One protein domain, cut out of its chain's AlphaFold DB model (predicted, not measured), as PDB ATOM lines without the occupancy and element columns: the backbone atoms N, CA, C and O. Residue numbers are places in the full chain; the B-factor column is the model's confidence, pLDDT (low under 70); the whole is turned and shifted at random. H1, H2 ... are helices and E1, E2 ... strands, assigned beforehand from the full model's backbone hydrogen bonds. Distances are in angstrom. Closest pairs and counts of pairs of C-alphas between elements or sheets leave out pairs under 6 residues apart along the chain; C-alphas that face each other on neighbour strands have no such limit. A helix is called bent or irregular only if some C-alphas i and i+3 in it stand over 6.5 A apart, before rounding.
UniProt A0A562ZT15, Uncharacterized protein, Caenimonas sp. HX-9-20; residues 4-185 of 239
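Overview. This is residues 4 to 185 of the 239 residues of an uncharacterized protein of Caenimonas sp. HX-9-20 (UniProt A0A562ZT15). Two helical hairpins, H1 with H2 and H3 with H4, make one half of an elongated body, and a small three-stranded sheet with the short helices H5, H6 and H7 makes the other. H4 lies in the middle and joins the halves, touching five other helices; H1, kinked near residue 23, reaches one end of the long axis, and E2 with the link before it lies toward the other. The 182 printed residues hold seven named helices and three named strands, in the order H1 H2 H3 H4 E1 H5 H6 E2 E3 H7; the sheet's order is E1, E3, E2, antiparallel throughout. The class is mostly helix, and the whole is compact, with a radius of gyration of the C-alphas of 18.2 A and spans of 60 by 37 by 29 A.

Arrangement. Start with H1, residues 4 to 29: its residues 7 to 11 alone touch H2, residues 41 to 54, closest at the C-alphas of Ile 10 and Tyr 43, 6.5 A. These two form a helical hairpin, at a shallow tilt of 26 degrees, opposite ways. Next find H3, residues 72 to 92, whose residues 74 to 82 alone touch the hub H4, residues 100 to 115; the closest C-alphas are those of Glu 78 and Ala 106, 5.5 A. They form a second helical hairpin, at a shallow tilt of 31 degrees, opposite ways. H2 and H4 touch, closest at the C-alphas of Gly 53 and Ala 109, 3.6 A, at a steep tilt of 57 degrees, the same way. The helix packing is mostly crossed, with 2 of 9 touching pairs at a shallow tilt. Farther on, E1, residues 133 to 135, E3, residues 170 to 174, and E2, residues 165 to 167, form the sheet; N 134 and O 173, 2.8 A, are within hydrogen-bond range between E1 and E3, and N 165 and O 172, 2.8 A, between E2 and E3, a hairpin. H5, residues 136 to 143, touches H4, closest at the C-alphas of Ala 111 and Glu 138, 5.2 A, and is about perpendicular to it at 81 degrees. H5 is on the sheet, over E1. H6, residues 147 to 153, is not on the sheet and touches H5, closest at the C-alphas of Ala 140 and Glu 147, 5.2 A. E1, H5, H6 and E2 make a split strand-helix-strand unit, two strands of one sheet joined through helices with another strand, E3, between them in the sheet, and its crossover is right-handed. H7, residues 175 to 182, only grazes the sheet with residues 175 to 179 and is apart from H1, H2, H3 and H6. Every O i to N i+4 pair is within hydrogen-bond range in H2, H4, H5, H6 and H7, against 19 of 22 in H1 and 12 of 17 in H3.

Along the chain. Find C-alpha 4 at (4.241, 45.246, 170.640); from there H1 runs 29.7 A to C-alpha 29. H1 is irregular, with C-alphas 24 and 27 9.3 A apart, and so is H3, with C-alphas 86 and 89 7.9 A apart and a kink of 68 degrees near residue 86. H2 measures 19.1 A, H3 29.0 A, and H4 22.2 A from C-alpha 100 at (15.117, 42.249, 162.361). E3 measures 12.7 A, and H7 ends at C-alpha 182 at (26.212, 45.834, 182.782).

Size, cuts and confidence. The C-alphas farthest apart are those of Thr 28 and Ser 157, 62.4 A. The printed part has no cut. The links H1 to H2, H2 to H3, H4 to E1 and H6 to E2 are long. The mean pLDDT of the printed part is 89.8; look for values under 70 at residues 60 to 69 and 123 to 130.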
ATOM      1  N   GLN A   4       5.301  45.316 171.644       97.88
ATOM      2  CA  GLN A   4       4.241  45.246 170.640       97.88
ATOM      3  C   GLN A   4       4.816  45.368 169.229       97.88
ATOM      4  O   GLN A   4       4.490  44.561 168.379       97.88
ATOM      5  N   ALA A   5       5.773  46.276 169.013       97.81
ATOM      6  CA  ALA A   5       6.418  46.426 167.708       97.81
ATOM      7  C   ALA A   5       7.159  45.154 167.243       97.81
ATOM      8  O   ALA A   5       7.162  44.854 166.056       97.81
ATOM      9  N   VAL A   6       7.779  44.400 168.162       98.00
ATOM     10  CA  VAL A   6       8.389  43.091 167.851       98.00
ATOM     11  C   VAL A   6       7.314  42.079 167.450       98.00
ATOM     12  O   VAL A   6       7.489  41.330 166.496       98.00
ATOM     13  N   LEU A   7       6.207  42.047 168.191       97.94
ATOM     14  CA  LEU A   7       5.122  41.099 167.959       97.94
ATOM     15  C   LEU A   7       4.344  41.393 166.671       97.94
ATOM     16  O   LEU A   7       3.968  40.470 165.953       97.94
ATOM     17  N   ASP A   8       4.163  42.668 166.344       97.94
ATOM     18  CA  ASP A   8       3.578  43.096 165.076       97.94
ATOM     19  C   ASP A   8       4.510  42.728 163.908       97.94
ATOM     20  O   ASP A   8       4.047  42.239 162.878       97.94
ATOM     21  N   GLU A   9       5.830  42.900 164.075       98.00
ATOM     22  CA  GLU A   9       6.829  42.523 163.065       98.00
ATOM     23  C   GLU A   9       6.808  41.014 162.780       98.00
ATOM     24  O   GLU A   9       6.768  40.615 161.615       98.00
ATOM     25  N   ILE A  10       6.809  40.164 163.815       98.00
ATOM     26  CA  ILE A  10       6.796  38.709 163.607       98.00
ATOM     27  C   ILE A  10       5.459  38.223 163.033       98.00
ATOM     28  O   ILE A  10       5.467  37.334 162.184       98.00
ATOM     29  N   ALA A  11       4.326  38.821 163.418       97.69
ATOM     30  CA  ALA A  11       3.024  38.500 162.832       97.69
ATOM     31  C   ALA A  11       2.972  38.866 161.339       97.69
ATOM     32  O   ALA A  11       2.605  38.033 160.506       97.69
ATOM     33  N   ALA A  12       3.433  40.070 160.978       96.69
ATOM     34  CA  ALA A  12       3.533  40.499 159.584       96.69
ATOM     35  C   ALA A  12       4.461  39.582 158.768       96.69
ATOM     36  O   ALA A  12       4.124  39.194 157.646       96.69
ATOM     37  N   PHE A  13       5.599  39.182 159.345       97.38
ATOM     38  CA  PHE A  13       6.493  38.206 158.726       97.38
ATOM     39  C   PHE A  13       5.795  36.862 158.490       97.38
ATOM     40  O   PHE A  13       5.931  36.301 157.408       97.38
ATOM     41  N   GLN A  14       5.032  36.341 159.454       96.44
ATOM     42  CA  GLN A  14       4.329  35.064 159.304       96.44
ATOM     43  C   GLN A  14       3.287  35.085 158.185       96.44
ATOM     44  O   GLN A  14       3.208  34.116 157.424       96.44
ATOM     45  N   GLU A  15       2.523  36.173 158.053       95.12
ATOM     46  CA  GLU A  15       1.574  36.330 156.945       95.12
ATOM     47  C   GLU A  15       2.286  36.326 155.594       95.12
ATOM     48  O   GLU A  15       1.911  35.568 154.697       95.12
ATOM     49  N   GLY A  16       3.351  37.118 155.461       94.88
ATOM     50  CA  GLY A  16       4.145  37.162 154.238       94.88
ATOM     51  C   GLY A  16       4.790  35.813 153.914       94.88
ATOM     52  O   GLY A  16       4.650  35.286 152.813       94.88
ATOM     53  N   PHE A  17       5.439  35.199 154.899       95.19
ATOM     54  CA  PHE A  17       6.145  33.932 154.732       95.19
ATOM     55  C   PHE A  17       5.200  32.778 154.366       95.19
ATOM     56  O   PHE A  17       5.551  31.922 153.551       95.19
ATOM     57  N   LYS A  18       3.967  32.775 154.890       93.94
ATOM     58  CA  LYS A  18       2.900  31.847 154.473       93.94
ATOM     59  C   LYS A  18       2.615  31.957 152.973       93.94
ATOM     60  O   LYS A  18       2.451  30.928 152.313       93.94
ATOM     61  N   LEU A  19       2.568  33.175 152.424       91.69
ATOM     62  CA  LEU A  19       2.371  33.396 150.988       91.69
ATOM     63  C   LEU A  19       3.555  32.863 150.178       91.69
ATOM     64  O   LEU A  19       3.335  32.138 149.207       91.69
ATOM     65  N   SER A  20       4.788  33.114 150.626       92.44
ATOM     66  CA  SER A  20       5.995  32.563 149.998       92.44
ATOM     67  C   SER A  20       5.989  31.032 149.963       92.44
ATOM     68  O   SER A  20       6.278  30.423 148.931       92.44
ATOM     69  N   ILE A  21       5.593  30.378 151.063       92.25
ATOM     70  CA  ILE A  21       5.465  28.914 151.111       92.25
ATOM     71  C   ILE A  21       4.388  28.427 150.131       92.25
ATOM     72  O   ILE A  21       4.627  27.482 149.377       92.25
ATOM     73  N   ARG A  22       3.215  29.073 150.099       91.75
ATOM     74  CA  ARG A  22       2.131  28.728 149.162       91.75
ATOM     75  C   ARG A  22       2.553  28.900 147.704       91.75
ATOM     76  O   ARG A  22       2.174  28.082 146.871       91.75
ATOM     77  N   ARG A  23       3.351  29.921 147.385       91.19
ATOM     78  CA  ARG A  23       3.901  30.130 146.039       91.19
ATOM     79  C   ARG A  23       4.819  28.983 145.614       91.19
ATOM     80  O   ARG A  23       4.714  28.521 144.482       91.19
ATOM     81  N   LEU A  24       5.685  28.510 146.512       90.69
ATOM     82  CA  LEU A  24       6.647  27.441 146.216       90.69
ATOM     83  C   LEU A  24       6.018  26.048 146.130       90.69
ATOM     84  O   LEU A  24       6.344  25.275 145.232       90.69
ATOM     85  N   TYR A  25       5.150  25.713 147.080       91.31
ATOM     86  CA  TYR A  25       4.642  24.349 147.253       91.31
ATOM     87  C   TYR A  25       3.186  24.182 146.797       91.31
ATOM     88  O   TYR A  25       2.661  23.067 146.782       91.31
ATOM     89  N   GLY A  26       2.524  25.272 146.410       88.50
ATOM     90  CA  GLY A  26       1.089  25.299 146.155       88.50
ATOM     91  C   GLY A  26       0.267  25.243 147.448       88.50
ATOM     92  O   GLY A  26       0.755  25.463 148.556       88.50
ATOM     93  N   THR A  27      -1.019  24.923 147.316       84.25
ATOM     94  CA  THR A  27      -1.972  24.835 148.440       84.25
ATOM     95  C   THR A  27      -1.950  23.488 149.172       84.25
ATOM     96  O   THR A  27      -2.684  23.290 150.137       84.25
ATOM     97  N   THR A  28      -1.101  22.552 148.748       83.31
ATOM     98  CA  THR A  28      -1.065  21.161 149.237       83.31
ATOM     99  C   THR A  28      -0.564  21.018 150.673       83.31
ATOM    100  O   THR A  28      -0.877  20.025 151.321       83.31
ATOM    101  N   LEU A  29       0.160  22.012 151.199       82.62
ATOM    102  CA  LEU A  29       0.665  22.007 152.576       82.62
ATOM    103  C   LEU A  29      -0.420  22.230 153.643       82.62
ATOM    104  O   LEU A  29      -0.114  22.165 154.830       82.62
ATOM    105  N   GLY A  30      -1.672  22.495 153.252       85.12
ATOM    106  CA  GLY A  30      -2.784  22.626 154.199       85.12
ATOM    107  C   GLY A  30      -2.648  23.807 155.166       85.12
ATOM    108  O   GLY A  30      -3.232  23.780 156.247       85.12
ATOM    109  N   LEU A  31      -1.872  24.837 154.803       85.75
ATOM    110  CA  LEU A  31      -1.765  26.057 155.602       85.75
ATOM    111  C   LEU A  31      -3.124  26.770 155.633       85.75
ATOM    112  O   LEU A  31      -3.703  26.966 154.556       85.75
ATOM    113  N   PRO A  32      -3.620  27.186 156.810       87.38
ATOM    114  CA  PRO A  32      -4.906  27.862 156.922       87.38
ATOM    115  C   PRO A  32      -4.881  29.211 156.190       87.38
ATOM    116  O   PRO A  32      -3.818  29.812 156.014       87.38
ATOM    117  N   ASP A  33      -6.048  29.678 155.740       86.88
ATOM    118  CA  ASP A  33      -6.164  30.978 155.065       86.88
ATOM    119  C   ASP A  33      -5.869  32.134 156.016       86.88
ATOM    120  O   ASP A  33      -5.078  33.019 155.682       86.88
ATOM    121  N   GLU A  34      -6.397  32.056 157.232       89.88
ATOM    122  CA  GLU A  34      -6.102  32.975 158.326       89.88
ATOM    123  C   GLU A  34      -5.206  32.277 159.350       89.88
ATOM    124  O   GLU A  34      -5.471  31.143 159.761       89.88
ATOM    125  N   LEU A  35      -4.116  32.939 159.736       91.19
ATOM    126  CA  LEU A  35      -3.215  32.436 160.760       91.19
ATOM    127  C   LEU A  35      -3.595  33.066 162.101       91.19
ATOM    128  O   LEU A  35      -3.571  34.285 162.251       91.19
ATOM    129  N   ASP A  36      -3.887  32.244 163.103       94.75
ATOM    130  CA  ASP A  36      -3.872  32.711 164.488       94.75
ATOM    131  C   ASP A  36      -2.407  32.833 164.933       94.75
ATOM    132  O   ASP A  36      -1.785  31.863 165.380       94.75
ATOM    133  N   HIS A  37      -1.833  34.022 164.732       92.62
ATOM    134  CA  HIS A  37      -0.435  34.321 165.042       92.62
ATOM    135  C   HIS A  37      -0.078  33.974 166.482       92.62
ATOM    136  O   HIS A  37       0.928  33.302 166.718       92.62
ATOM    137  N   GLU A  38      -0.922  34.365 167.435       93.75
ATOM    138  CA  GLU A  38      -0.687  34.161 168.866       93.75
ATOM    139  C   GLU A  38      -0.687  32.672 169.244       93.75
ATOM    140  O   GLU A  38      -0.003  32.254 170.185       93.75
ATOM    141  N   ALA A  39      -1.388  31.841 168.469       93.06
ATOM    142  CA  ALA A  39      -1.376  30.391 168.621       93.06
ATOM    143  C   ALA A  39      -0.157  29.698 167.982       93.06
ATOM    144  O   ALA A  39       0.057  28.500 168.221       93.06
ATOM    145  N   THR A  40       0.679  30.397 167.216       94.19
ATOM    146  CA  THR A  40       1.865  29.775 166.612       94.19
ATOM    147  C   THR A  40       3.023  29.618 167.609       94.19
ATOM    148  O   THR A  40       3.240  30.487 168.457       94.19
ATOM    149  N   PRO A  41       3.836  28.548 167.494       94.00
ATOM    150  CA  PRO A  41       5.052  28.406 168.294       94.00
ATOM    151  C   PRO A  41       6.030  29.569 168.101       94.00
ATOM    152  O   PRO A  41       6.493  30.132 169.082       94.00
ATOM    153  N   LEU A  42       6.278  29.996 166.856       95.44
ATOM    154  CA  LEU A  42       7.221  31.079 166.553       95.44
ATOM    155  C   LEU A  42       6.862  32.388 167.277       95.44
ATOM    156  O   LEU A  42       7.726  32.981 167.919       95.44
ATOM    157  N   TYR A  43       5.596  32.814 167.227       96.94
ATOM    158  CA  TYR A  43       5.147  34.041 167.891       96.94
ATOM    159  C   TYR A  43       5.301  33.945 169.411       96.94
ATOM    160  O   TYR A  43       5.912  34.818 170.031       96.94
ATOM    161  N   ARG A  44       4.789  32.865 170.025       95.38
ATOM    162  CA  ARG A  44       4.894  32.657 171.479       95.38
ATOM    163  C   ARG A  44       6.345  32.601 171.937       95.38
ATOM    164  O   ARG A  44       6.681  33.165 172.978       95.38
ATOM    165  N   THR A  45       7.200  31.960 171.147       94.75
ATOM    166  CA  THR A  45       8.616  31.836 171.457       94.75
ATOM    167  C   THR A  45       9.331  33.176 171.394       94.75
ATOM    168  O   THR A  45       9.994  33.543 172.360       94.75
ATOM    169  N   VAL A  46       9.125  33.970 170.337       96.75
ATOM    170  CA  VAL A  46       9.671  35.337 170.254       96.75
ATOM    171  C   VAL A  46       9.152  36.211 171.402       96.75
ATOM    172  O   VAL A  46       9.927  36.954 172.008       96.75
ATOM    173  N   ALA A  47       7.870  36.091 171.759       96.12
ATOM    174  CA  ALA A  47       7.278  36.827 172.873       96.12
ATOM    175  C   ALA A  47       7.966  36.516 174.212       96.12
ATOM    176  O   ALA A  47       8.249  37.428 174.989       96.12
ATOM    177  N   ALA A  48       8.281  35.252 174.483       93.69
ATOM    178  CA  ALA A  48       8.993  34.887 175.702       93.69
ATOM    179  C   ALA A  48      10.491  35.199 175.642       93.69
ATOM    180  O   ALA A  48      11.067  35.596 176.652       93.69
ATOM    181  N   MET A  49      11.129  35.080 174.472       94.88
ATOM    182  CA  MET A  49      12.503  35.550 174.277       94.88
ATOM    183  C   MET A  49      12.605  37.054 174.550       94.88
ATOM    184  O   MET A  49      13.606  37.507 175.103       94.88
ATOM    185  N   PHE A  50      11.565  37.833 174.229       96.81
ATOM    186  CA  PHE A  50      11.487  39.241 174.611       96.81
ATOM    187  C   PHE A  50      11.423  39.395 176.132       96.81
ATOM    188  O   PHE A  50      12.251  40.105 176.709       96.81
ATOM    189  N   ASP A  51      10.455  38.736 176.775       94.62
ATOM    190  CA  ASP A  51      10.257  38.819 178.225       94.62
ATOM    191  C   ASP A  51      11.559  38.457 178.968       94.62
ATOM    192  O   ASP A  51      12.006  39.192 179.850       94.62
ATOM    193  N   TYR A  52      12.234  37.389 178.542       93.75
ATOM    194  CA  TYR A  52      13.490  36.941 179.129       93.75
ATOM    195  C   TYR A  52      14.674  37.844 178.761       93.75
ATOM    196  O   TYR A  52      15.264  38.490 179.625       93.75
ATOM    197  N   GLY A  53      15.032  37.919 177.478       94.31
ATOM    198  CA  GLY A  53      16.249  38.587 177.015       94.31
ATOM    199  C   GLY A  53      16.248  40.090 177.271       94.31
ATOM    200  O   GLY A  53      17.258  40.657 177.696       94.31
ATOM    201  N   VAL A  54      15.105  40.735 177.054       96.31
ATOM    202  CA  VAL A  54      14.988  42.196 177.006       96.31
ATOM    203  C   VAL A  54      14.433  42.737 178.311       96.31
ATOM    204  O   VAL A  54      15.005  43.671 178.869       96.31
ATOM    205  N   ALA A  55      13.339  42.153 178.805       95.50
ATOM    206  CA  ALA A  55      12.710  42.596 180.046       95.50
ATOM    207  C   ALA A  55      13.326  41.955 181.302       95.50
ATOM    208  O   ALA A  55      12.992  42.372 182.407       95.50
ATOM    209  N   GLY A  56      14.229  40.976 181.154       93.69
ATOM    210  CA  GLY A  56      14.887  40.318 182.285       93.69
ATOM    211  C   GLY A  56      13.926  39.488 183.140       93.69
ATOM    212  O   GLY A  56      14.190  39.268 184.318       93.69
ATOM    213  N   GLN A  57      12.791  39.056 182.593       91.75
ATOM    214  CA  GLN A  57      11.789  38.282 183.318       91.75
ATOM    215  C   GLN A  57      12.026  36.796 183.076       91.75
ATOM    216  O   GLN A  57      11.700  36.267 182.015       91.75
ATOM    217  N   HIS A  58      12.588  36.117 184.071       84.94
ATOM    218  CA  HIS A  58      12.639  34.666 184.095       84.94
ATOM    219  C   HIS A  58      11.364  34.140 184.765       84.94
ATOM    220  O   HIS A  58      11.066  34.474 185.912       84.94
ATOM    221  N   LYS A  59      10.592  33.325 184.047       82.00
ATOM    222  CA  LYS A  59       9.390  32.676 184.579       82.00
ATOM    223  C   LYS A  59       9.760  31.215 184.885       82.00
ATOM    224  O   LYS A  59      10.116  30.510 183.954       82.00
ATOM    225  N   PRO A  60       9.699  30.740 186.141       64.12
ATOM    226  CA  PRO A  60      10.174  29.401 186.527       64.12
ATOM    227  C   PRO A  60       9.474  28.255 185.792       64.12
ATOM    228  O   PRO A  60      10.119  27.312 185.347       64.12
ATOM    229  N   ASP A  61       8.164  28.392 185.595       62.06
ATOM    230  CA  ASP A  61       7.340  27.436 184.841       62.06
ATOM    231  C   ASP A  61       7.582  27.548 183.331       62.06
ATOM    232  O   ASP A  61       7.032  26.794 182.527       62.06
ATOM    233  N   SER A  62       8.395  28.536 182.948       54.69
ATOM    234  CA  SER A  62       8.690  28.902 181.592       54.69
ATOM    235  C   SER A  62      10.206  28.866 181.311       54.69
ATOM    236  O   SER A  62      10.902  29.879 181.345       54.69
ATOM    237  N   TRP A  63      10.681  27.711 180.844       55.88
ATOM    238  CA  TRP A  63      11.539  27.705 179.650       55.88
ATOM    239  C   TRP A  63      13.048  27.942 179.821       55.88
ATOM    240  O   TRP A  63      13.711  28.273 178.839       55.88
ATOM    241  N   LEU A  64      13.642  27.684 180.984       52.62
ATOM    242  CA  LEU A  64      15.012  27.162 180.955       52.62
ATOM    243  C   LEU A  64      14.916  25.659 180.690       52.62
ATOM    244  O   LEU A  64      14.096  24.971 181.303       52.62
ATOM    245  N   GLY A  65      15.718  25.141 179.757       51.66
ATOM    246  CA  GLY A  65      15.944  23.702 179.704       51.66
ATOM    247  C   GLY A  65      16.405  23.230 181.085       51.66
ATOM    248  O   GLY A  65      16.930  24.009 181.880       51.66
ATOM    249  N   GLN A  66      16.174  21.964 181.426       52.88
ATOM    250  CA  GLN A  66      16.736  21.436 182.669       52.88
ATOM    251  C   GLN A  66      18.269  21.604 182.639       52.88
ATOM    252  O   GLN A  66      18.938  20.986 181.812       52.88
ATOM    253  N   GLY A  67      18.816  22.441 183.528       62.66
ATOM    254  CA  GLY A  67      20.257  22.694 183.654       62.66
ATOM    255  C   GLY A  67      20.778  23.843 182.781       62.66
ATOM    256  O   GLY A  67      20.149  24.891 182.676       62.66
ATOM    257  N   ASP A  68      21.951  23.647 182.172       65.44
ATOM    258  CA  ASP A  68      22.699  24.696 181.455       65.44
ATOM    259  C   ASP A  68      22.208  24.939 180.013       65.44
ATOM    260  O   ASP A  68      22.722  25.810 179.299       65.44
ATOM    261  N   LEU A  69      21.234  24.154 179.547       68.00
ATOM    262  CA  LEU A  69      20.756  24.182 178.168       68.00
ATOM    263  C   LEU A  69      19.588  25.157 177.994       68.00
ATOM    264  O   LEU A  69      18.672  25.236 178.811       68.00
ATOM    265  N   LEU A  70      19.619  25.886 176.883       74.06
ATOM    266  CA  LEU A  70      18.509  26.725 176.446       74.06
ATOM    267  C   LEU A  70      17.297  25.833 176.103       74.06
ATOM    268  O   LEU A  70      17.470  24.679 175.703       74.06
ATOM    269  N   ASN A  71      16.072  26.352 176.242       82.38
ATOM    270  CA  ASN A  71      14.877  25.647 175.763       82.38
ATOM    271  C   ASN A  71      15.044  25.295 174.263       82.38
ATOM    272  O   ASN A  71      15.410  26.186 173.494       82.38
ATOM    273  N   PRO A  72      14.769  24.045 173.834       85.19
ATOM    274  CA  PRO A  72      14.805  23.656 172.423       85.19
ATOM    275  C   PRO A  72      14.055  24.617 171.491       85.19
ATOM    276  O   PRO A  72      14.595  24.990 170.456       85.19
ATOM    277  N   ASP A  73      12.890  25.126 171.900       89.00
ATOM    278  CA  ASP A  73      12.118  26.089 171.109       89.00
ATOM    279  C   ASP A  73      12.895  27.396 170.881       89.00
ATOM    280  O   ASP A  73      12.816  27.996 169.810       89.00
ATOM    281  N   PHE A  74      13.666  27.855 171.876       90.94
ATOM    282  CA  PHE A  74      14.512  29.048 171.739       90.94
ATOM    283  C   PHE A  74      15.660  28.796 170.765       90.94
ATOM    284  O   PHE A  74      15.989  29.687 169.985       90.94
ATOM    285  N   CYS A  75      16.262  27.604 170.817       89.19
ATOM    286  CA  CYS A  75      17.307  27.194 169.883       89.19
ATOM    287  C   CYS A  75      16.770  27.169 168.451       89.19
ATOM    288  O   CYS A  75      17.373  27.774 167.568       89.19
ATOM    289  N   ASP A  76      15.620  26.530 168.240       91.69
ATOM    290  CA  ASP A  76      14.998  26.393 166.925       91.69
ATOM    291  C   ASP A  76      14.609  27.756 166.347       91.69
ATOM    292  O   ASP A  76      14.894  28.047 165.184       91.69
ATOM    293  N   VAL A  77      14.001  28.628 167.159       94.38
ATOM    294  CA  VAL A  77      13.617  29.975 166.719       94.38
ATOM    295  C   VAL A  77      14.830  30.855 166.450       94.38
ATOM    296  O   VAL A  77      14.831  31.580 165.456       94.38
ATOM    297  N   GLU A  78      15.871  30.802 167.280       93.00
ATOM    298  CA  GLU A  78      17.093  31.557 167.006       93.00
ATOM    299  C   GLU A  78      17.763  31.077 165.715       93.00
ATOM    300  O   GLU A  78      18.061  31.908 164.854       93.00
ATOM    301  N   ALA A  79      17.917  29.762 165.536       91.94
ATOM    302  CA  ALA A  79      18.519  29.184 164.341       91.94
ATOM    303  C   ALA A  79      17.711  29.531 163.083       91.94
ATOM    304  O   ALA A  79      18.281  29.951 162.071       91.94
ATOM    305  N   PHE A  80      16.381  29.423 163.159       95.12
ATOM    306  CA  PHE A  80      15.476  29.808 162.082       95.12
ATOM    307  C   PHE A  80      15.646  31.284 161.706       95.12
ATOM    308  O   PHE A  80      15.932  31.590 160.548       95.12
ATOM    309  N   LEU A  81      15.532  32.202 162.675       95.25
ATOM    310  CA  LEU A  81      15.625  33.643 162.426       95.25
ATOM    311  C   LEU A  81      17.015  34.058 161.926       95.25
ATOM    312  O   LEU A  81      17.119  34.904 161.038       95.25
ATOM    313  N   SER A  82      18.083  33.461 162.461       92.00
ATOM    314  CA  SER A  82      19.455  33.697 161.997       92.00
ATOM    315  C   SER A  82      19.660  33.188 160.562       92.00
ATOM    316  O   SER A  82      20.361  33.836 159.780       92.00
ATOM    317  N   GLY A  83      19.001  32.091 160.178       92.81
ATOM    318  CA  GLY A  83      19.030  31.539 158.822       92.81
ATOM    319  C   GLY A  83      18.310  32.388 157.766       92.81
ATOM    320  O   GLY A  83      18.684  32.341 156.593       92.81
ATOM    321  N   LEU A  84      17.331  33.216 158.156       94.44
ATOM    322  CA  LEU A  84      16.551  34.042 157.218       94.44
ATOM    323  C   LEU A  84      17.400  35.031 156.414       94.44
ATOM    324  O   LEU A  84      17.024  35.390 155.300       94.44
ATOM    325  N   ALA A  85      18.564  35.443 156.927       88.69
ATOM    326  CA  ALA A  85      19.482  36.310 156.189       88.69
ATOM    327  C   ALA A  85      19.933  35.679 154.855       88.69
ATOM    328  O   ALA A  85      20.068  36.384 153.858       88.69
ATOM    329  N   GLY A  86      20.103  34.351 154.815       91.19
ATOM    330  CA  GLY A  86      20.430  33.615 153.590       91.19
ATOM    331  C   GLY A  86      19.269  33.515 152.596       91.19
ATOM    332  O   GLY A  86      19.491  33.203 151.430       91.19
ATOM    333  N   LEU A  87      18.042  33.807 153.036       91.81
ATOM    334  CA  LEU A  87      16.821  33.764 152.228       91.81
ATOM    335  C   LEU A  87      16.324  35.159 151.823       91.81
ATOM    336  O   LEU A  87      15.264  35.265 151.216       91.81
ATOM    337  N   ALA A  88      17.065  36.229 152.126       90.62
ATOM    338  CA  ALA A  88      16.594  37.602 151.935       90.62
ATOM    339  C   ALA A  88      16.132  37.897 150.496       90.62
ATOM    340  O   ALA A  88      15.082  38.497 150.312       90.62
ATOM    341  N   GLN A  89      16.868  37.425 149.482       89.94
ATOM    342  CA  GLN A  89      16.483  37.605 148.073       89.94
ATOM    343  C   GLN A  89      15.167  36.903 147.730       89.94
ATOM    344  O   GLN A  89      14.360  37.440 146.986       89.94
ATOM    345  N   PHE A  90      14.946  35.712 148.288       90.31
ATOM    346  CA  PHE A  90      13.719  34.955 148.071       90.31
ATOM    347  C   PHE A  90      12.515  35.632 148.740       90.31
ATOM    348  O   PHE A  90      11.443  35.708 148.148       90.31
ATOM    349  N   LEU A  91      12.698  36.142 149.960       91.94
ATOM    350  CA  LEU A  91      11.653  36.850 150.700       91.94
ATOM    351  C   LEU A  91      11.260  38.176 150.023       91.94
ATOM    352  O   LEU A  91      10.085  38.541 150.025       91.94
ATOM    353  N   ASP A  92      12.220  38.864 149.399       91.56
ATOM    354  CA  ASP A  92      12.000  40.133 148.693       91.56
ATOM    355  C   ASP A  92      11.046  39.989 147.489       91.56
ATOM    356  O   ASP A  92      10.250  40.888 147.225       91.56
ATOM    357  N   GLU A  93      11.037  38.832 146.812       91.75
ATOM    358  CA  GLU A  93      10.105  38.548 145.704       91.75
ATOM    359  C   GLU A  93       8.629  38.635 146.122       91.75
ATOM    360  O   GLU A  93       7.774  38.984 145.308       91.75
ATOM    361  N   ASP A  94       8.338  38.333 147.388       91.12
ATOM    362  CA  ASP A  94       6.994  38.361 147.967       91.12
ATOM    363  C   ASP A  94       6.777  39.603 148.861       91.12
ATOM    364  O   ASP A  94       5.819  39.660 149.632       91.12
ATOM    365  N   ALA A  95       7.668  40.603 148.771       92.88
ATOM    366  CA  ALA A  95       7.692  41.800 149.618       92.88
ATOM    367  C   ALA A  95       7.733  41.490 151.130       92.88
ATOM    368  O   ALA A  95       7.236  42.260 151.958       92.88
ATOM    369  N   VAL A  96       8.343  40.363 151.504       94.56
ATOM    370  CA  VAL A  96       8.496  39.930 152.894       94.56
ATOM    371  C   VAL A  96       9.845  40.403 153.417       94.56
ATOM    372  O   VAL A  96      10.901  40.058 152.895       94.56
ATOM    373  N   SER A  97       9.829  41.191 154.486       94.62
ATOM    374  CA  SER A  97      11.059  41.626 155.153       94.62
ATOM    375  C   SER A  97      11.501  40.618 156.213       94.62
ATOM    376  O   SER A  97      10.676  40.043 156.920       94.62
ATOM    377  N   VAL A  98      12.815  40.444 156.373       95.75
ATOM    378  CA  VAL A  98      13.378  39.705 157.516       95.75
ATOM    379  C   VAL A  98      12.987  40.430 158.816       95.75
ATOM    380  O   VAL A  98      13.186  41.646 158.894       95.75
ATOM    381  N   PRO A  99      12.471  39.733 159.846       97.31
ATOM    382  CA  PRO A  99      12.015  40.362 161.084       97.31
ATOM    383  C   PRO A  99      13.214  40.694 161.993       97.31
ATOM    384  O   PRO A  99      13.614  39.925 162.872       97.31
ATOM    385  N   VAL A 100      13.852  41.838 161.733       96.38
ATOM    386  CA  VAL A 100      15.117  42.249 162.361       96.38
ATOM    387  C   VAL A 100      14.967  42.483 163.867       96.38
ATOM    388  O   VAL A 100      15.884  42.148 164.624       96.38
ATOM    389  N   GLN A 101      13.845  43.040 164.334       97.38
ATOM    390  CA  GLN A 101      13.613  43.233 165.772       97.38
ATOM    391  C   GLN A 101      13.481  41.880 166.478       97.38
ATOM    392  O   GLN A 101      14.079  41.676 167.534       97.38
ATOM    393  N   SER A 102      12.768  40.938 165.868       97.69
ATOM    394  CA  SER A 102      12.581  39.575 166.375       97.69
ATOM    395  C   SER A 102      13.901  38.805 166.425       97.69
ATOM    396  O   SER A 102      14.225  38.194 167.444       97.69
ATOM    397  N   LEU A 103      14.730  38.914 165.383       96.31
ATOM    398  CA  LEU A 103      16.085  38.357 165.385       96.31
ATOM    399  C   LEU A 103      16.946  38.972 166.499       96.31
ATOM    400  O   LEU A 103      17.666  38.267 167.209       96.31
ATOM    401  N   ARG A 104      16.864  40.291 166.698       96.25
ATOM    402  CA  ARG A 104      17.581  40.974 167.781       96.25
ATOM    403  C   ARG A 104      17.115  40.500 169.158       96.25
ATOM    404  O   ARG A 104      17.956  40.309 170.038       96.25
ATOM    405  N   VAL A 105      15.812  40.295 169.349       97.19
ATOM    406  CA  VAL A 105      15.230  39.716 170.570       97.19
ATOM    407  C   VAL A 105      15.794  38.327 170.830       97.19
ATOM    408  O   VAL A 105      16.316  38.091 171.920       97.19
ATOM    409  N   ALA A 106      15.758  37.450 169.827       95.44
ATOM    410  CA  ALA A 106      16.252  36.086 169.946       95.44
ATOM    411  C   ALA A 106      17.728  36.057 170.368       95.44
ATOM    412  O   ALA A 106      18.100  35.429 171.359       95.44
ATOM    413  N   ARG A 107      18.561  36.858 169.697       94.69
ATOM    414  CA  ARG A 107      19.987  37.000 170.019       94.69
ATOM    415  C   ARG A 107      20.236  37.577 171.411       94.69
ATOM    416  O   ARG A 107      21.162  37.154 172.096       94.69
ATOM    417  N   THR A 108      19.407  38.524 171.852       95.75
ATOM    418  CA  THR A 108      19.510  39.101 173.203       95.75
ATOM    419  C   THR A 108      19.144  38.071 174.274       95.75
ATOM    420  O   THR A 108      19.801  38.010 175.311       95.75
ATOM    421  N   ALA A 109      18.137  37.228 174.024       94.31
ATOM    422  CA  ALA A 109      17.767  36.131 174.916       94.31
ATOM    423  C   ALA A 109      18.889  35.094 175.050       94.31
ATOM    424  O   ALA A 109      19.223  34.707 176.169       94.31
ATOM    425  N   VAL A 110      19.535  34.715 173.942       92.44
ATOM    426  CA  VAL A 110      20.708  33.823 173.971       92.44
ATOM    427  C   VAL A 110      21.877  34.462 174.721       92.44
ATOM    428  O   VAL A 110      22.439  33.835 175.615       92.44
ATOM    429  N   ALA A 111      22.204  35.726 174.436       94.19
ATOM    430  CA  ALA A 111      23.261  36.442 175.152       94.19
ATOM    431  C   ALA A 111      22.994  36.494 176.667       94.19
ATOM    432  O   ALA A 111      23.921  36.355 177.466       94.19
ATOM    433  N   ARG A 112      21.728  36.653 177.079       94.12
ATOM    434  CA  ARG A 112      21.341  36.622 178.495       94.12
ATOM    435  C   ARG A 112      21.493  35.230 179.096       94.12
ATOM    436  O   ARG A 112      22.023  35.122 180.193       94.12
ATOM    437  N   HIS A 113      21.093  34.178 178.385       91.44
ATOM    438  CA  HIS A 113      21.322  32.798 178.825       91.44
ATOM    439  C   HIS A 113      22.800  32.526 179.099       91.44
ATOM    440  O   HIS A 113      23.149  32.032 180.167       91.44
ATOM    441  N   VAL A 114      23.675  32.954 178.187       91.88
ATOM    442  CA  VAL A 114      25.129  32.869 178.374       91.88
ATOM    443  C   VAL A 114      25.591  33.700 179.569       91.88
ATOM    444  O   VAL A 114      26.401  33.222 180.360       91.88
ATOM    445  N   LEU A 115      25.076  34.924 179.744       93.50
ATOM    446  CA  LEU A 115      25.388  35.758 180.909       93.50
ATOM    447  C   LEU A 115      25.053  35.039 182.224       93.50
ATOM    448  O   LEU A 115      25.797  35.172 183.193       93.50
ATOM    449  N   GLU A 116      23.974  34.260 182.267       91.06
ATOM    450  CA  GLU A 116      23.593  33.477 183.446       91.06
ATOM    451  C   GLU A 116      24.340  32.143 183.592       91.06
ATOM    452  O   GLU A 116      24.072  31.393 184.526       91.06
ATOM    453  N   GLY A 117      25.342  31.883 182.747       88.19
ATOM    454  CA  GLY A 117      26.186  30.686 182.805       88.19
ATOM    455  C   GLY A 117      25.729  29.553 181.888       88.19
ATOM    456  O   GLY A 117      26.386  28.515 181.834       88.19
ATOM    457  N   GLY A 118      24.645  29.760 181.143       87.56
ATOM    458  CA  GLY A 118      24.126  28.800 180.186       87.56
ATOM    459  C   GLY A 118      25.011  28.620 178.952       87.56
ATOM    460  O   GLY A 118      25.872  29.442 178.625       87.56
ATOM    461  N   GLN A 119      24.785  27.523 178.233       83.56
ATOM    462  CA  GLN A 119      25.489  27.224 176.992       83.56
ATOM    463  C   GLN A 119      24.790  27.838 175.779       83.56
ATOM    464  O   GLN A 119      23.571  27.780 175.622       83.56
ATOM    465  N   ARG A 120      25.597  28.406 174.885       81.19
ATOM    466  CA  ARG A 120      25.171  28.873 173.562       81.19
ATOM    467  C   ARG A 120      24.955  27.685 172.625       81.19
ATOM    468  O   ARG A 120      25.779  26.775 172.589       81.19
ATOM    469  N   HIS A 121      23.868  27.720 171.859       75.25
ATOM    470  CA  HIS A 121      23.568  26.693 170.857       75.25
ATOM    471  C   HIS A 121      24.158  27.036 169.484       75.25
ATOM    472  O   HIS A 121      24.700  26.175 168.797       75.25
ATOM    473  N   THR A 122      24.116  28.315 169.117       72.06
ATOM    474  CA  THR A 122      24.661  28.859 167.873       72.06
ATOM    475  C   THR A 122      25.773  29.866 168.178       72.06
ATOM    476  O   THR A 122      25.798  30.513 169.229       72.06
ATOM    477  N   GLY A 123      26.754  29.959 167.278       62.81
ATOM    478  CA  GLY A 123      27.814  30.964 167.344       62.81
ATOM    479  C   GLY A 123      27.448  32.202 166.526       62.81
ATOM    480  O   GLY A 123      26.904  32.078 165.433       62.81
ATOM    481  N   PHE A 124      27.783  33.395 167.027       58.91
ATOM    482  CA  PHE A 124      27.670  34.648 166.264       58.91
ATOM    483  C   PHE A 124      28.758  34.794 165.183       58.91
ATOM    484  O   PHE A 124      28.583  35.548 164.230       58.91
ATOM    485  N   GLU A 125      29.879  34.089 165.346       59.22
ATOM    486  CA  GLU A 125      31.057  34.098 164.475       59.22
ATOM    487  C   GLU A 125      31.581  32.657 164.340       59.22
ATOM    488  O   GLU A 125      31.324  31.835 165.220       59.22
ATOM    489  N   ASP A 126      32.328  32.340 163.273       54.28
ATOM    490  CA  ASP A 126      32.909  31.004 163.051       54.28
ATOM    491  C   ASP A 126      33.713  30.547 164.281       54.28
ATOM    492  O   ASP A 126      34.788  31.082 164.549       54.28
ATOM    493  N   GLY A 127      33.190  29.597 165.056       57.34
ATOM    494  CA  GLY A 127      33.773  29.135 166.321       57.34
ATOM    495  C   GLY A 127      33.015  29.638 167.553       57.34
ATOM    496  O   GLY A 127      32.817  30.838 167.747       57.34
ATOM    497  N   LEU A 128      32.598  28.701 168.408       60.94
ATOM    498  CA  LEU A 128      31.913  29.007 169.662       60.94
ATOM    499  C   LEU A 128      32.907  29.661 170.636       60.94
ATOM    500  O   LEU A 128      33.961  29.077 170.889       60.94
ATOM    501  N   PRO A 129      32.598  30.838 171.212       64.06
ATOM    502  CA  PRO A 129      33.411  31.392 172.283       64.06
ATOM    503  C   PRO A 129      33.558  30.385 173.427       64.06
ATOM    504  O   PRO A 129      32.645  29.589 173.681       64.06
ATOM    505  N   ALA A 130      34.674  30.462 174.151       68.56
ATOM    506  CA  ALA A 130      34.889  29.650 175.343       68.56
ATOM    507  C   ALA A 130      33.726  29.820 176.342       68.56
ATOM    508  O   ALA A 130      33.130  30.900 176.473       68.56
ATOM    509  N   GLN A 131      33.376  28.739 177.041       82.06
ATOM    510  CA  GLN A 131      32.427  28.789 178.151       82.06
ATOM    511  C   GLN A 131      32.933  29.788 179.205       82.06
ATOM    512  O   GLN A 131      34.135  29.873 179.446       82.06
ATOM    513  N   GLY A 132      32.037  30.565 179.816       90.19
ATOM    514  CA  GLY A 132      32.428  31.578 180.805       90.19
ATOM    515  C   GLY A 132      32.701  32.978 180.241       90.19
ATOM    516  O   GLY A 132      33.003  33.894 181.008       90.19
ATOM    517  N   TYR A 133      32.553  33.169 178.929       93.81
ATOM    518  CA  TYR A 133      32.828  34.431 178.243       93.81
ATOM    519  C   TYR A 133      31.653  34.886 177.382       93.81
ATOM    520  O   TYR A 133      30.896  34.054 176.894       93.81
ATOM    521  N   LEU A 134      31.548  36.191 177.135       94.44
ATOM    522  CA  LEU A 134      30.702  36.801 176.109       94.44
ATOM    523  C   LEU A 134      31.567  37.492 175.049       94.44
ATOM    524  O   LEU A 134      32.634  38.032 175.339       94.44
ATOM    525  N   SER A 135      31.091  37.515 173.813       93.88
ATOM    526  CA  SER A 135      31.613  38.379 172.756       93.88
ATOM    527  C   SER A 135      31.241  39.846 173.002       93.88
ATOM    528  O   SER A 135      30.283  40.165 173.710       93.88
ATOM    529  N   ILE A 136      31.971  40.761 172.360       95.75
ATOM    530  CA  ILE A 136      31.650  42.197 172.389       95.75
ATOM    531  C   ILE A 136      30.232  42.457 171.852       95.75
ATOM    532  O   ILE A 136      29.514  43.289 172.406       95.75
ATOM    533  N   MET A 137      29.810  41.718 170.821       94.94
ATOM    534  CA  MET A 137      28.467  41.819 170.247       94.94
ATOM    535  C   MET A 137      27.380  41.404 171.246       94.94
ATOM    536  O   MET A 137      26.391  42.118 171.406       94.94
ATOM    537  N   GLU A 138      27.560  40.293 171.965       95.38
ATOM    538  CA  GLU A 138      26.614  39.852 173.000       95.38
ATOM    539  C   GLU A 138      26.488  40.893 174.126       95.38
ATOM    540  O   GLU A 138      25.377  41.225 174.547       95.38
ATOM    541  N   VAL A 139      27.606  41.484 174.566       96.94
ATOM    542  CA  VAL A 139      27.583  42.576 175.556       96.94
ATOM    543  C   VAL A 139      26.870  43.816 175.005       96.94
ATOM    544  O   VAL A 139      26.105  44.451 175.730       96.94
ATOM    545  N   ALA A 140      27.060  44.149 173.726       96.94
ATOM    546  CA  ALA A 140      26.370  45.261 173.072       96.94
ATOM    547  C   ALA A 140      24.851  45.047 173.001       96.94
ATOM    548  O   ALA A 140      24.086  45.966 173.307       96.94
ATOM    549  N   LEU A 141      24.411  43.824 172.686       96.38
ATOM    550  CA  LEU A 141      22.998  43.444 172.710       96.38
ATOM    551  C   LEU A 141      22.395  43.639 174.106       96.38
ATOM    552  O   LEU A 141      21.395  44.345 174.240       96.38
ATOM    553  N   LEU A 142      23.038  43.088 175.139       97.25
ATOM    554  CA  LEU A 142      22.578  43.175 176.531       97.25
ATOM    555  C   LEU A 142      22.562  44.610 177.069       97.25
ATOM    556  O   LEU A 142      21.661  44.984 177.817       97.25
ATOM    557  N   ALA A 143      23.538  45.429 176.679       96.62
ATOM    558  CA  ALA A 143      23.610  46.831 177.072       96.62
ATOM    559  C   ALA A 143      22.645  47.734 176.283       96.62
ATOM    560  O   ALA A 143      22.507  48.913 176.619       96.62
ATOM    561  N   ASN A 144      22.008  47.205 175.230       96.00
ATOM    562  CA  ASN A 144      21.278  47.969 174.220       96.00
ATOM    563  C   ASN A 144      22.133  49.119 173.638       96.00
ATOM    564  O   ASN A 144      21.689  50.264 173.540       96.00
ATOM    565  N   MET A 145      23.376  48.803 173.271       95.88
ATOM    566  CA  MET A 145      24.364  49.721 172.697       95.88
ATOM    567  C   MET A 145      24.845  49.205 171.338       95.88
ATOM    568  O   MET A 145      24.650  48.039 170.999       95.88
ATOM    569  N   ASP A 146      25.481  50.066 170.548       96.19
ATOM    570  CA  ASP A 146      26.210  49.622 169.365       96.19
ATOM    571  C   ASP A 146      27.556  48.985 169.752       96.19
ATOM    572  O   ASP A 146      28.185  49.340 170.755       96.19
ATOM    573  N   GLU A 147      28.019  48.045 168.930       96.25
ATOM    574  CA  GLU A 147      29.251  47.299 169.190       96.25
ATOM    575  C   GLU A 147      30.485  48.213 169.270       96.25
ATOM    576  O   GLU A 147      31.378  47.986 170.087       96.25
ATOM    577  N   ARG A 148      30.531  49.289 168.470       96.94
ATOM    578  CA  ARG A 148      31.641  50.253 168.483       96.94
ATOM    579  C   ARG A 148      31.727  50.973 169.831       96.94
ATOM    580  O   ARG A 148      32.828  51.120 170.357       96.94
ATOM    581  N   SER A 149      30.601  51.366 170.421       96.62
ATOM    582  CA  SER A 149      30.556  51.956 171.762       96.62
ATOM    583  C   SER A 149      31.038  50.987 172.845       96.62
ATOM    584  O   SER A 149      31.757  51.408 173.753       96.62
ATOM    585  N   VAL A 150      30.712  49.694 172.741       97.00
ATOM    586  CA  VAL A 150      31.243  48.681 173.671       97.00
ATOM    587  C   VAL A 150      32.745  48.479 173.472       97.00
ATOM    588  O   VAL A 150      33.470  48.463 174.462       97.00
ATOM    589  N   ARG A 151      33.252  48.436 172.229       96.88
ATOM    590  CA  ARG A 151      34.709  48.405 171.969       96.88
ATOM    591  C   ARG A 151      35.422  49.622 172.553       96.88
ATOM    592  O   ARG A 151      36.481  49.481 173.144       96.88
ATOM    593  N   ASN A 152      34.846  50.817 172.447       97.19
ATOM    594  CA  ASN A 152      35.440  52.005 173.066       97.19
ATOM    595  C   ASN A 152      35.514  51.877 174.593       97.19
ATOM    596  O   ASN A 152      36.465  52.361 175.206       97.19
ATOM    597  N   ALA A 153      34.538  51.203 175.206       97.44
ATOM    598  CA  ALA A 153      34.546  50.941 176.637       97.44
ATOM    599  C   ALA A 153      35.633  49.945 177.063       97.44
ATOM    600  O   ALA A 153      35.970  49.936 178.240       97.44
ATOM    601  N   THR A 154      36.222  49.154 176.159       97.44
ATOM    602  CA  THR A 154      37.344  48.261 176.508       97.44
ATOM    603  C   THR A 154      38.681  48.994 176.633       97.44
ATOM    604  O   THR A 154      39.663  48.422 177.103       97.44
ATOM    605  N   ASN A 155      38.746  50.275 176.250       96.50
ATOM    606  CA  ASN A 155      39.943  51.088 176.417       96.50
ATOM    607  C   ASN A 155      40.228  51.327 177.917       96.50
ATOM    608  O   ASN A 155      39.359  51.864 178.607       96.50
ATOM    609  N   PRO A 156      41.445  51.036 178.424       95.94
ATOM    610  CA  PRO A 156      41.800  51.250 179.832       95.94
ATOM    611  C   PRO A 156      41.631  52.693 180.330       95.94
ATOM    612  O   PRO A 156      41.481  52.914 181.527       95.94
ATOM    613  N   SER A 157      41.656  53.674 179.423       96.50
ATOM    614  CA  SER A 157      41.456  55.097 179.738       96.50
ATOM    615  C   SER A 157      39.987  55.529 179.818       96.50
ATOM    616  O   SER A 157      39.705  56.679 180.164       96.50
ATOM    617  N   ALA A 158      39.035  54.645 179.500       94.94
ATOM    618  CA  ALA A 158      37.614  54.946 179.624       94.94
ATOM    619  C   ALA A 158      37.221  55.161 181.096       94.94
ATOM    620  O   ALA A 158      37.776  54.550 182.002       94.94
ATOM    621  N   THR A 159      36.201  55.986 181.349       92.00
ATOM    622  CA  THR A 159      35.720  56.294 182.713       92.00
ATOM    623  C   THR A 159      35.261  55.055 183.490       92.00
ATOM    624  O   THR A 159      35.340  55.014 184.713       92.00
ATOM    625  N   SER A 160      34.753  54.045 182.786       93.19
ATOM    626  CA  SER A 160      34.370  52.752 183.354       93.19
ATOM    627  C   SER A 160      34.774  51.668 182.356       93.19
ATOM    628  O   SER A 160      33.965  51.320 181.480       93.19
ATOM    629  N   PRO A 161      36.040  51.216 182.416       96.38
ATOM    630  CA  PRO A 161      36.575  50.291 181.437       96.38
ATOM    631  C   PRO A 161      35.913  48.917 181.583       96.38
ATOM    632  O   PRO A 161      35.557  48.489 182.687       96.38
ATOM    633  N   LEU A 162      35.719  48.266 180.440       98.06
ATOM    634  CA  LEU A 162      35.272  46.889 180.292       98.06
ATOM    635  C   LEU A 162      36.510  46.018 180.098       98.06
ATOM    636  O   LEU A 162      37.153  46.090 179.051       98.06
ATOM    637  N   ALA A 163      36.868  45.231 181.106       97.81
ATOM    638  CA  ALA A 163      38.006  44.335 180.998       97.81
ATOM    639  C   ALA A 163      37.710  43.214 179.992       97.81
ATOM    640  O   ALA A 163      36.596  42.696 179.901       97.81
ATOM    641  N   THR A 164      38.728  42.850 179.219       97.00
ATOM    642  CA  THR A 164      38.628  41.834 178.172       97.00
ATOM    643  C   THR A 164      39.824  40.903 178.202       97.00
ATOM    644  O   THR A 164      40.921  41.317 178.571       97.00
ATOM    645  N   GLU A 165      39.633  39.690 177.706       95.44
ATOM    646  CA  GLU A 165      40.684  38.698 177.509       95.44
ATOM    647  C   GLU A 165      40.774  38.318 176.030       95.44
ATOM    648  O   GLU A 165      39.765  38.274 175.322       95.44
ATOM    649  N   THR A 166      41.988  38.050 175.552       93.25
ATOM    650  CA  THR A 166      42.205  37.580 174.182       93.25
ATOM    651  C   THR A 166      42.358  36.065 174.191       93.25
ATOM    652  O   THR A 166      43.359  35.555 174.690       93.25
ATOM    653  N   LEU A 167      41.399  35.354 173.602       89.12
ATOM    654  CA  LEU A 167      41.421  33.900 173.431       89.12
ATOM    655  C   LEU A 167      41.450  33.583 171.938       89.12
ATOM    656  O   LEU A 167      40.640  34.111 171.181       89.12
ATOM    657  N   GLU A 168      42.402  32.758 171.501       84.12
ATOM    658  CA  GLU A 168      42.497  32.281 170.108       84.12
ATOM    659  C   GLU A 168      42.362  33.394 169.045       84.12
ATOM    660  O   GLU A 168      41.766  33.208 167.987       84.12
ATOM    661  N   LYS A 169      42.972  34.561 169.315       85.19
ATOM    662  CA  LYS A 169      42.971  35.779 168.470       85.19
ATOM    663  C   LYS A 169      41.675  36.602 168.478       85.19
ATOM    664  O   LYS A 169      41.586  37.572 167.727       85.19
ATOM    665  N   ARG A 170      40.701  36.272 169.325       87.62
ATOM    666  CA  ARG A 170      39.474  37.058 169.517       87.62
ATOM    667  C   ARG A 170      39.408  37.643 170.918       87.62
ATOM    668  O   ARG A 170      39.939  37.079 171.868       87.62
ATOM    669  N   THR A 171      38.764  38.797 171.027       91.69
ATOM    670  CA  THR A 171      38.584  39.509 172.294       91.69
ATOM    671  C   THR A 171      37.226  39.170 172.888       91.69
ATOM    672  O   THR A 171      36.192  39.394 172.258       91.69
ATOM    673  N   PHE A 172      37.240  38.675 174.118       94.44
ATOM    674  CA  PHE A 172      36.058  38.279 174.865       94.44
ATOM    675  C   PHE A 172      35.995  38.971 176.224       94.44
ATOM    676  O   PHE A 172      36.983  39.504 176.726       94.44
ATOM    677  N   VAL A 173      34.813  38.951 176.826       96.06
ATOM    678  CA  VAL A 173      34.519  39.531 178.134       96.06
ATOM    679  C   VAL A 173      34.161  38.393 179.088       96.06
ATOM    680  O   VAL A 173      33.184  37.691 178.824       96.06
ATOM    681  N   PRO A 174      34.893  38.185 180.193       96.38
ATOM    682  CA  PRO A 174      34.488  37.223 181.215       96.38
ATOM    683  C   PRO A 174      33.078  37.528 181.751       96.38
ATOM    684  O   PRO A 174      32.744  38.693 181.975       96.38
ATOM    685  N   ILE A 175      32.250  36.511 182.020       95.88
ATOM    686  CA  ILE A 175      30.866  36.701 182.511       95.88
ATOM    687  C   ILE A 175      30.817  37.578 183.770       95.88
ATOM    688  O   ILE A 175      29.982  38.477 183.868       95.88
ATOM    689  N   ALA A 176      31.710  37.337 184.737       96.25
ATOM    690  CA  ALA A 176      31.744  38.097 185.989       96.25
ATOM    691  C   ALA A 176      31.968  39.599 185.741       96.25
ATOM    692  O   ALA A 176      31.309  40.451 186.341       96.25
ATOM    693  N   GLU A 177      32.856  39.912 184.801       97.50
ATOM    694  CA  GLU A 177      33.148  41.274 184.379       97.50
ATOM    695  C   GLU A 177      31.974  41.892 183.606       97.50
ATOM    696  O   GLU A 177      31.579  43.026 183.886       97.50
ATOM    697  N   ALA A 178      31.349  41.136 182.697       97.62
ATOM    698  CA  ALA A 178      30.154  41.579 181.985       97.62
ATOM    699  C   ALA A 178      29.019  41.925 182.961       97.62
ATOM    700  O   ALA A 178      28.435  43.002 182.847       97.62
ATOM    701  N   LYS A 179      28.749  41.078 183.967       97.12
ATOM    702  CA  LYS A 179      27.743  41.342 185.014       97.12
ATOM    703  C   LYS A 179      28.042  42.635 185.775       97.12
ATOM    704  O   LYS A 179      27.158  43.482 185.904       97.12
ATOM    705  N   ARG A 180      29.288  42.819 186.231       97.19
ATOM    706  CA  ARG A 180      29.733  44.042 186.922       97.19
ATOM    707  C   ARG A 180      29.506  45.282 186.059       97.19
ATOM    708  O   ARG A 180      28.973  46.281 186.537       97.19
ATOM    709  N   TRP A 181      29.933  45.233 184.800       97.81
ATOM    710  CA  TRP A 181      29.874  46.378 183.901       97.81
ATOM    711  C   TRP A 181      28.440  46.708 183.469       97.81
ATOM    712  O   TRP A 181      28.068  47.883 183.461       97.81
ATOM    713  N   LEU A 182      27.622  45.693 183.165       97.56
ATOM    714  CA  LEU A 182      26.212  45.834 182.782       97.56
ATOM    715  C   LEU A 182      25.348  46.379 183.924       97.56
ATOM    716  O   LEU A 182      24.461  47.187 183.664       97.56
ATOM    717  N   ALA A 183      25.640  46.028 185.183       96.12
ATOM    718  CA  ALA A 183      24.911  46.537 186.349       96.12
ATOM    719  C   ALA A 183      24.930  48.076 186.465       96.12
ATOM    720  O   ALA A 183      24.025  48.664 187.051       96.12
ATOM    721  N   ALA A 184      25.931  48.743 185.882       94.94
ATOM    722  CA  ALA A 184      26.030  50.203 185.856       94.94
ATOM    723  C   ALA A 184      25.346  50.854 184.631       94.94
ATOM    724  O   ALA A 184      25.388  52.080 184.477       94.94
ATOM    725  N   ARG A 185      24.750  50.075 183.716       94.62
ATOM    726  CA  ARG A 185      24.201  50.569 182.442       94.62
ATOM    727  C   ARG A 185      22.691  50.728 182.509       94.62
ATOM    728  O   ARG A 185      21.962  49.787 182.778       94.62
TER     729      ARG A 185